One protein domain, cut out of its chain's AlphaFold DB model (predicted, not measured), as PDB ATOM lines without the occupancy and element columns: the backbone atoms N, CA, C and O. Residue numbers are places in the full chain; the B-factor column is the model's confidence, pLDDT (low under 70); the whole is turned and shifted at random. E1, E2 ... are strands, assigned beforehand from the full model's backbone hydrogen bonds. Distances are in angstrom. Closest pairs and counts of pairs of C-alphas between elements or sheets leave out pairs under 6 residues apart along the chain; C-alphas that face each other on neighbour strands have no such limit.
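AT A GLANCE: This is residues 34 to 96 of the 96 residues of an uncharacterized protein of candidate division WWE3 bacterium RIFOXYC1_FULL_39_7 (UniProt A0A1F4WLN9). One strongly twisted sheet makes the body: three long strands, E1, E2 and E3, run side by side and bend along their length into an open V, with short E4 at the edge beside E3. No named helix covers either face, and residues 91 to 96 run on past E4 as a tail that adds to the length. The 63 printed residues hold four named strands, E1 to E4, in sheet order E1 - E2 - E3 - E4, all antiparallel; the class is all strand. The whole is loose, with a radius of gyration of the C-alphas of 13.4 A and spans of 47 by 21 by 14 A.

HOW THE PARTS SIT: E1, residues 35 to 45, is an edge strand and forms a hairpin with E2, residues 53 to 62, at 163 degrees between directions; N 38 and O 59 are 2.8 A apart, within hydrogen-bond range. E2 forms a hairpin with E3, residues 68 to 78, at 154 degrees, with N 54 and O 77 at 2.8 A. E3 forms a hairpin with E4, residues 88 to 90, the other edge strand, at 175 degrees, with N 70 and O 89 at 2.8 A. These strands make a meander, each the antiparallel neighbour of the one before. E1 and E4 are apart. Residues 76 to 77 of E3 also pair with residues 84 to 85, antiparallel.

IN THESE COORDINATES: E1 begins at C-alpha 35 (43.879, -8.821, -17.786), is 24.3 A long and bends by 74 degrees at residue 40. E2 is 24.7 A long and bends by 68 degrees at residue 58. E3 is 24.0 A long and bends by 82 degrees at residue 73. E4 ends at C-alpha 90 (34.223, -17.280, -20.407).

THE WHOLE: The two C-alphas farthest apart, those of Glu 50 and Ser 96, are 48.0 A apart. The printed part has no cut; the link E2 to E3 is tight, and the links E1 to E2 and E3 to E4 are short. Mean pLDDT of the printed part is 71.9; residue 34 and residues 46 to 52, 79 to 86 and 93 to 96 are under 70.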
ATOM      1  N   VAL A  34      45.218  -9.009 -13.234       65.00
ATOM      2  CA  VAL A  34      45.625  -8.280 -14.434       65.00
ATOM      3  C   VAL A  34      45.048  -9.006 -15.639       65.00
ATOM      4  O   VAL A  34      45.206 -10.222 -15.751       65.00
ATOM      5  N   PHE A  35      44.395  -8.273 -16.536       70.50
ATOM      6  CA  PHE A  35      43.879  -8.821 -17.786       70.50
ATOM      7  C   PHE A  35      44.699  -8.307 -18.971       70.50
ATOM      8  O   PHE A  35      44.880  -7.102 -19.120       70.50
ATOM      9  N   GLU A  36      45.158  -9.212 -19.836       70.56
ATOM     10  CA  GLU A  36      45.618  -8.861 -21.184       70.56
ATOM     11  C   GLU A  36      44.402  -8.842 -22.110       70.56
ATOM     12  O   GLU A  36      43.753  -9.873 -22.296       70.56
ATOM     13  N   VAL A  37      44.088  -7.686 -22.695       71.62
ATOM     14  CA  VAL A  37      42.970  -7.532 -23.634       71.62
ATOM     15  C   VAL A  37      43.505  -7.433 -25.060       71.62
ATOM     16  O   VAL A  37      44.318  -6.566 -25.370       71.62
ATOM     17  N   ARG A  38      43.023  -8.306 -25.949       73.81
ATOM     18  CA  ARG A  38      43.302  -8.266 -27.388       73.81
ATOM     19  C   ARG A  38      42.072  -7.789 -28.131       73.81
ATOM     20  O   ARG A  38      41.086  -8.514 -28.256       73.81
ATOM     21  N   ILE A  39      42.153  -6.571 -28.644       73.94
ATOM     22  CA  ILE A  39      41.077  -5.960 -29.412       73.94
ATOM     23  C   ILE A  39      41.079  -6.538 -30.831       73.94
ATOM     24  O   ILE A  39      42.095  -6.519 -31.521       73.94
ATOM     25  N   LYS A  40      39.929  -7.063 -31.256       73.38
ATOM     26  CA  LYS A  40      39.689  -7.584 -32.606       73.38
ATOM     27  C   LYS A  40      39.062  -6.529 -33.512       73.38
ATOM     28  O   LYS A  40      39.402  -6.463 -34.689       73.38
ATOM     29  N   SER A  41      38.141  -5.726 -32.984       74.94
ATOM     30  CA  SER A  41      37.519  -4.629 -33.725       74.94
ATOM     31  C   SER A  41      37.238  -3.437 -32.823       74.94
ATOM     32  O   SER A  41      36.849  -3.611 -31.667       74.94
ATOM     33  N   LEU A  42      37.374  -2.247 -33.405       73.25
ATOM     34  CA  LEU A  42      36.961  -0.966 -32.844       73.25
ATOM     35  C   LEU A  42      36.009  -0.314 -33.836       73.25
ATOM     36  O   LEU A  42      36.403  -0.055 -34.972       73.25
ATOM     37  N   THR A  43      34.779  -0.053 -33.411       79.81
ATOM     38  CA  THR A  43      33.787   0.632 -34.244       79.81
ATOM     39  C   THR A  43      33.301   1.853 -33.497       79.81
ATOM     40  O   THR A  43      32.760   1.719 -32.403       79.81
ATOM     41  N   GLN A  44      33.501   3.037 -34.071       76.50
ATOM     42  CA  GLN A  44      33.010   4.272 -33.472       76.50
ATOM     43  C   GLN A  44      31.486   4.213 -33.335       76.50
ATOM     44  O   GLN A  44      30.784   3.786 -34.253       76.50
ATOM     45  N   GLN A  45      30.990   4.612 -32.172       72.50
ATOM     46  CA  GLN A  45      29.569   4.746 -31.908       72.50
ATOM     47  C   GLN A  45      29.150   6.189 -32.202       72.50
ATOM     48  O   GLN A  45      29.757   7.132 -31.697       72.50
ATOM     49  N   GLU A  46      28.118   6.365 -33.026       69.06
ATOM     50  CA  GLU A  46      27.484   7.671 -33.205       69.06
ATOM     51  C   GLU A  46      26.522   7.930 -32.031       69.06
ATOM     52  O   GLU A  46      25.481   7.286 -31.927       69.06
ATOM     53  N   GLY A  47      26.869   8.883 -31.155       63.44
ATOM     54  CA  GLY A  47      25.926   9.547 -30.242       63.44
ATOM     55  C   GLY A  47      25.832   9.077 -28.773       63.44
ATOM     56  O   GLY A  47      26.300   8.011 -28.390       63.44
ATOM     57  N   GLU A  48      25.162   9.947 -28.000       55.75
ATOM     58  CA  GLU A  48      24.758   9.980 -26.570       55.75
ATOM     59  C   GLU A  48      25.788  10.321 -25.480       55.75
ATOM     60  O   GLU A  48      25.430  11.038 -24.545       55.75
ATOM     61  N   LEU A  49      27.046   9.897 -25.580       57.47
ATOM     62  CA  LEU A  49      28.068  10.220 -24.570       57.47
ATOM     63  C   LEU A  49      28.902  11.440 -24.999       57.47
ATOM     64  O   LEU A  49      29.187  11.601 -26.184       57.47
ATOM     65  N   GLU A  50      29.312  12.296 -24.053       60.78
ATOM     66  CA  GLU A  50      30.310  13.337 -24.346       60.78
ATOM     67  C   GLU A  50      31.614  12.673 -24.815       60.78
ATOM     68  O   GLU A  50      32.181  11.823 -24.125       60.78
ATOM     69  N   GLY A  51      32.076  13.059 -26.003       65.69
ATOM     70  CA  GLY A  51      33.330  12.596 -26.588       65.69
ATOM     71  C   GLY A  51      33.247  11.339 -27.456       65.69
ATOM     72  O   GLY A  51      32.190  10.763 -27.716       65.69
ATOM     73  N   THR A  52      34.404  10.920 -27.958       68.81
ATOM     74  CA  THR A  52      34.525   9.825 -28.926       68.81
ATOM     75  C   THR A  52      34.444   8.457 -28.241       68.81
ATOM     76  O   THR A  52      35.347   8.069 -27.497       68.81
ATOM     77  N   SER A  53      33.373   7.707 -28.526       76.56
ATOM     78  CA  SER A  53      33.123   6.364 -27.981       76.56
ATOM     79  C   SER A  53      33.249   5.271 -29.047       76.56
ATOM     80  O   SER A  53      32.886   5.469 -30.207       76.56
ATOM     81  N   PHE A  54      33.748   4.099 -28.653       76.50
ATOM     82  CA  PHE A  54      33.974   2.945 -29.522       76.50
ATOM     83  C   PHE A  54      33.364   1.684 -28.930       76.50
ATOM     84  O   PHE A  54      33.652   1.356 -27.785       76.50
ATOM     85  N   ASN A  55      32.629   0.924 -29.738       83.44
ATOM     86  CA  ASN A  55      32.316  -0.471 -29.453       83.44
ATOM     87  C   ASN A  55      33.556  -1.344 -29.670       83.44
ATOM     88  O   ASN A  55      34.274  -1.193 -30.666       83.44
ATOM     89  N   ILE A  56      33.783  -2.279 -28.750       75.62
ATOM     90  CA  ILE A  56      34.970  -3.131 -28.689       75.62
ATOM     91  C   ILE A  56      34.545  -4.592 -28.765       75.62
ATOM     92  O   ILE A  56      33.757  -5.068 -27.953       75.62
ATOM     93  N   THR A  57      35.137  -5.342 -29.694       78.69
ATOM     94  CA  THR A  57      35.136  -6.812 -29.629       78.69
ATOM     95  C   THR A  57      36.561  -7.323 -29.540       78.69
ATOM     96  O   THR A  57      37.504  -6.656 -29.971       78.69
ATOM     97  N   GLY A  58      36.745  -8.515 -28.984       80.56
ATOM     98  CA  GLY A  58      38.075  -9.041 -28.724       80.56
ATOM     99  C   GLY A  58      38.067 -10.207 -27.756       80.56
ATOM    100  O   GLY A  58      37.042 -10.859 -27.550       80.56
ATOM    101  N   THR A  59      39.218 -10.445 -27.149       80.56
ATOM    102  CA  THR A  59      39.384 -11.419 -26.074       80.56
ATOM    103  C   THR A  59      40.103 -10.791 -24.891       80.56
ATOM    104  O   THR A  59      40.863  -9.838 -25.046       80.56
ATOM    105  N   ALA A  60      39.868 -11.331 -23.701       78.12
ATOM    106  CA  ALA A  60      40.609 -10.988 -22.500       78.12
ATOM    107  C   ALA A  60      41.201 -12.258 -21.887       78.12
ATOM    108  O   ALA A  60      40.546 -13.300 -21.847       78.12
ATOM    109  N   LYS A  61      42.436 -12.173 -21.399       77.62
ATOM    110  CA  LYS A  61      43.102 -13.231 -20.646       77.62
ATOM    111  C   LYS A  61      43.387 -12.734 -19.242       77.62
ATOM    112  O   LYS A  61      44.148 -11.788 -19.075       77.62
ATOM    113  N   ASP A  62      42.824 -13.399 -18.245       79.12
ATOM    114  CA  ASP A  62      43.237 -13.210 -16.856       79.12
ATOM    115  C   ASP A  62      44.657 -13.772 -16.700       79.12
ATOM    116  O   ASP A  62      44.870 -14.980 -16.816       79.12
ATOM    117  N   LEU A  63      45.643 -12.909 -16.468       71.56
ATOM    118  CA  LEU A  63      47.046 -13.305 -16.333       71.56
ATOM    119  C   LEU A  63      47.320 -14.060 -15.029       71.56
ATOM    120  O   LEU A  63      48.323 -14.761 -14.936       71.56
ATOM    121  N   THR A  64      46.438 -13.951 -14.033       76.38
ATOM    122  CA  THR A  64      46.557 -14.668 -12.759       76.38
ATOM    123  C   THR A  64      46.033 -16.096 -12.869       76.38
ATOM    124  O   THR A  64      46.673 -17.024 -12.385       76.38
ATOM    125  N   SER A  65      44.875 -16.291 -13.507       76.19
ATOM    126  CA  SER A  65      44.255 -17.623 -13.629       76.19
ATOM    127  C   SER A  65      44.503 -18.321 -14.968       76.19
ATOM    128  O   SER A  65      44.166 -19.493 -15.119       76.19
ATOM    129  N   GLY A  66      45.043 -17.612 -15.959       79.25
ATOM    130  CA  GLY A  66      45.193 -18.083 -17.335       79.25
ATOM    131  C   GLY A  66      43.879 -18.181 -18.119       79.25
ATOM    132  O   GLY A  66      43.915 -18.517 -19.301       79.25
ATOM    133  N   ARG A  67      42.728 -17.885 -17.495       77.06
ATOM    134  CA  ARG A  67      41.401 -18.029 -18.108       77.06
ATOM    135  C   ARG A  67      41.194 -17.042 -19.250       77.06
ATOM    136  O   ARG A  67      41.573 -15.875 -19.151       77.06
ATOM    137  N   LEU A  68      40.534 -17.523 -20.298       79.69
ATOM    138  CA  LEU A  68      40.202 -16.758 -21.492       79.69
ATOM    139  C   LEU A  68      38.727 -16.358 -21.498       79.69
ATOM    140  O   LEU A  68      37.854 -17.118 -21.075       79.69
ATOM    141  N   TYR A  69      38.464 -15.171 -22.029       78.69
ATOM    142  CA  TYR A  69      37.138 -14.592 -22.173       78.69
ATOM    143  C   TYR A  69      36.990 -13.974 -23.563       78.69
ATOM    144  O   TYR A  69      37.943 -13.409 -24.099       78.69
ATOM    145  N   ASN A  70      35.786 -14.033 -24.123       78.88
ATOM    146  CA  ASN A  70      35.389 -13.229 -25.275       78.88
ATOM    147  C   ASN A  70      34.791 -11.907 -24.789       78.88
ATOM    148  O   ASN A  70      34.012 -11.908 -23.834       78.88
ATOM    149  N   LEU A  71      35.114 -10.805 -25.466       74.25
ATOM    150  CA  LEU A  71      34.434  -9.529 -25.267       74.25
ATOM    151  C   LEU A  71      33.145  -9.501 -26.086       74.25
ATOM    152  O   LEU A  71      33.159  -9.726 -27.298       74.25
ATOM    153  N   ASP A  72      32.040  -9.217 -25.412       78.38
ATOM    154  CA  ASP A  72      30.738  -9.017 -26.034       78.38
ATOM    155  C   ASP A  72      30.735  -7.708 -26.850       78.38
ATOM    156  O   ASP A  72      31.325  -6.724 -26.395       78.38
ATOM    157  N   PRO A  73      30.049  -7.651 -28.007       75.94
ATOM    158  CA  PRO A  73      29.946  -6.444 -28.835       75.94
ATOM    159  C   PRO A  73      29.343  -5.210 -28.163       75.94
ATOM    160  O   PRO A  73      29.476  -4.116 -28.700       75.94
ATOM    161  N   ARG A  74      28.684  -5.371 -27.012       77.62
ATOM    162  CA  ARG A  74      28.178  -4.269 -26.179       77.62
ATOM    163  C   ARG A  74      29.248  -3.655 -25.271       77.62
ATOM    164  O   ARG A  74      28.943  -2.750 -24.500       77.62
ATOM    165  N   SER A  75      30.476  -4.170 -25.306       75.19
ATOM    166  CA  SER A  75      31.615  -3.550 -24.629       75.19
ATOM    167  C   SER A  75      31.991  -2.252 -25.338       75.19
ATOM    168  O   SER A  75      32.008  -2.220 -26.567       75.19
ATOM    169  N   TRP A  76      32.339  -1.206 -24.592       78.69
ATOM    170  CA  TRP A  76      32.674   0.094 -25.170       78.69
ATOM    171  C   TRP A  76      33.777   0.827 -24.405       78.69
ATOM    172  O   TRP A  76      34.069   0.509 -23.257       78.69
ATOM    173  N   TYR A  77      34.406   1.808 -25.047       73.00
ATOM    174  CA  TYR A  77      35.393   2.698 -24.436       73.00
ATOM    175  C   TYR A  77      35.313   4.093 -25.045       73.00
ATOM    176  O   TYR A  77      35.200   4.242 -26.261       73.00
ATOM    177  N   ASN A  78      35.400   5.107 -24.200       71.31
ATOM    178  CA  ASN A  78      35.432   6.514 -24.536       71.31
ATOM    179  C   ASN A  78      36.837   7.049 -24.261       71.31
ATOM    180  O   ASN A  78      37.332   7.015 -23.135       71.31
ATOM    181  N   THR A  79      37.493   7.535 -25.309       65.81
ATOM    182  CA  THR A  79      38.902   7.940 -25.240       65.81
ATOM    183  C   THR A  79      39.116   9.262 -24.511       65.81
ATOM    184  O   THR A  79      40.217   9.511 -24.028       65.81
ATOM    185  N   GLU A  80      38.094  10.111 -24.439       67.44
ATOM    186  CA  GLU A  80      38.192  11.462 -23.874       67.44
ATOM    187  C   GLU A  80      37.980  11.453 -22.363       67.44
ATOM    188  O   GLU A  80      38.788  11.994 -21.612       67.44
ATOM    189  N   THR A  81      36.935  10.766 -21.908       65.12
ATOM    190  CA  THR A  81      36.677  10.540 -20.476       65.12
ATOM    191  C   THR A  81      37.542   9.420 -19.903       65.12
ATOM    192  O   THR A  81      37.580   9.224 -18.689       65.12
ATOM    193  N   GLN A  82      38.216   8.669 -20.781       63.09
ATOM    194  CA  GLN A  82      38.934   7.434 -20.477       63.09
ATOM    195  C   GLN A  82      38.046   6.378 -19.823       63.09
ATOM    196  O   GLN A  82      38.597   5.464 -19.226       63.09
ATOM    197  N   MET A  83      36.716   6.504 -19.919       66.94
ATOM    198  CA  MET A  83      35.728   5.590 -19.350       66.94
ATOM    199  C   MET A  83      35.360   4.466 -20.327       66.94
ATOM    200  O   MET A  83      35.394   4.656 -21.533       66.94
ATOM    201  N   GLY A  84      34.923   3.305 -19.850       69.06
ATOM    202  CA  GLY A  84      34.427   2.227 -20.716       69.06
ATOM    203  C   GLY A  84      33.785   1.075 -19.958       69.06
ATOM    204  O   GLY A  84      33.759   1.086 -18.743       69.06
ATOM    205  N   HIS A  85      33.315   0.047 -20.649       69.25
ATOM    206  CA  HIS A  85      32.793  -1.182 -20.060       69.25
ATOM    207  C   HIS A  85      33.255  -2.391 -20.873       69.25
ATOM    208  O   HIS A  85      33.126  -2.394 -22.096       69.25
ATOM    209  N   PHE A  86      33.716  -3.454 -20.209       68.94
ATOM    210  CA  PHE A  86      33.975  -4.749 -20.837       68.94
ATOM    211  C   PHE A  86      32.999  -5.797 -20.313       68.94
ATOM    212  O   PHE A  86      33.020  -6.154 -19.136       68.94
ATOM    213  N   ILE A  87      32.185  -6.344 -21.213       73.94
ATOM    214  CA  ILE A  87      31.328  -7.493 -20.929       73.94
ATOM    215  C   ILE A  87      32.067  -8.736 -21.414       73.94
ATOM    216  O   ILE A  87      32.356  -8.880 -22.601       73.94
ATOM    217  N   MET A  88      32.387  -9.632 -20.483       76.25
ATOM    218  CA  MET A  88      33.240 -10.794 -20.726       76.25
ATOM    219  C   MET A  88      32.466 -12.102 -20.567       76.25
ATOM    220  O   MET A  88      31.874 -12.350 -19.517       76.25
ATOM    221  N   THR A  89      32.541 -12.974 -21.573       75.25
ATOM    222  CA  THR A  89      31.981 -14.335 -21.526       75.25
ATOM    223  C   THR A  89      33.119 -15.355 -21.476       75.25
ATOM    224  O   THR A  89      33.982 -15.307 -22.355       75.25
ATOM    225  N   PRO A  90      33.162 -16.279 -20.495       74.88
ATOM    226  CA  PRO A  90      34.223 -17.280 -20.407       74.88
ATOM    227  C   PRO A  90      34.298 -18.156 -21.659       74.88
ATOM    228  O   PRO A  90      33.272 -18.587 -22.188       74.88
ATOM    229  N   VAL A  91      35.516 -18.450 -22.106       75.62
ATOM    230  CA  VAL A  91      35.768 -19.465 -23.130       75.62
ATOM    231  C   VAL A  91      35.928 -20.801 -22.417       75.62
ATOM    232  O   VAL A  91      36.923 -21.030 -21.732       75.62
ATOM    233  N   PHE A  92      34.928 -21.668 -22.545       74.06
ATOM    234  CA  PHE A  92      35.022 -23.043 -22.069       74.06
ATOM    235  C   PHE A  92      35.624 -23.900 -23.178       74.06
ATOM    236  O   PHE A  92      35.085 -23.948 -24.284       74.06
ATOM    237  N   GLU A  93      36.740 -24.569 -22.893       62.50
ATOM    238  CA  GLU A  93      37.187 -25.658 -23.756       62.50
ATOM    239  C   GLU A  93      36.151 -26.788 -23.670       62.50
ATOM    240  O   GLU A  93      35.677 -27.090 -22.567       62.50
ATOM    241  N   PRO A  94      35.743 -27.392 -24.801       53.62
ATOM    242  CA  PRO A  94      34.876 -28.557 -24.754       53.62
ATOM    243  C   PRO A  94      35.586 -29.649 -23.952       53.62
ATOM    244  O   PRO A  94      36.692 -30.063 -24.296       53.62
ATOM    245  N   THR A  95      34.959 -30.093 -22.865       50.84
ATOM    246  CA  THR A  95      35.418 -31.266 -22.124       50.84
ATOM    247  C   THR A  95      35.311 -32.467 -23.052       50.84
ATOM    248  O   THR A  95      34.203 -32.820 -23.462       50.84
ATOM    249  N   SER A  96      36.466 -33.018 -23.417       53.09
ATOM    250  CA  SER A  96      36.619 -34.252 -24.191       53.09
ATOM    251  C   SER A  96      35.902 -35.429 -23.548       53.09
ATOM    252  O   SER A  96      36.011 -35.533 -22.303       53.09
TER     253      SER A  96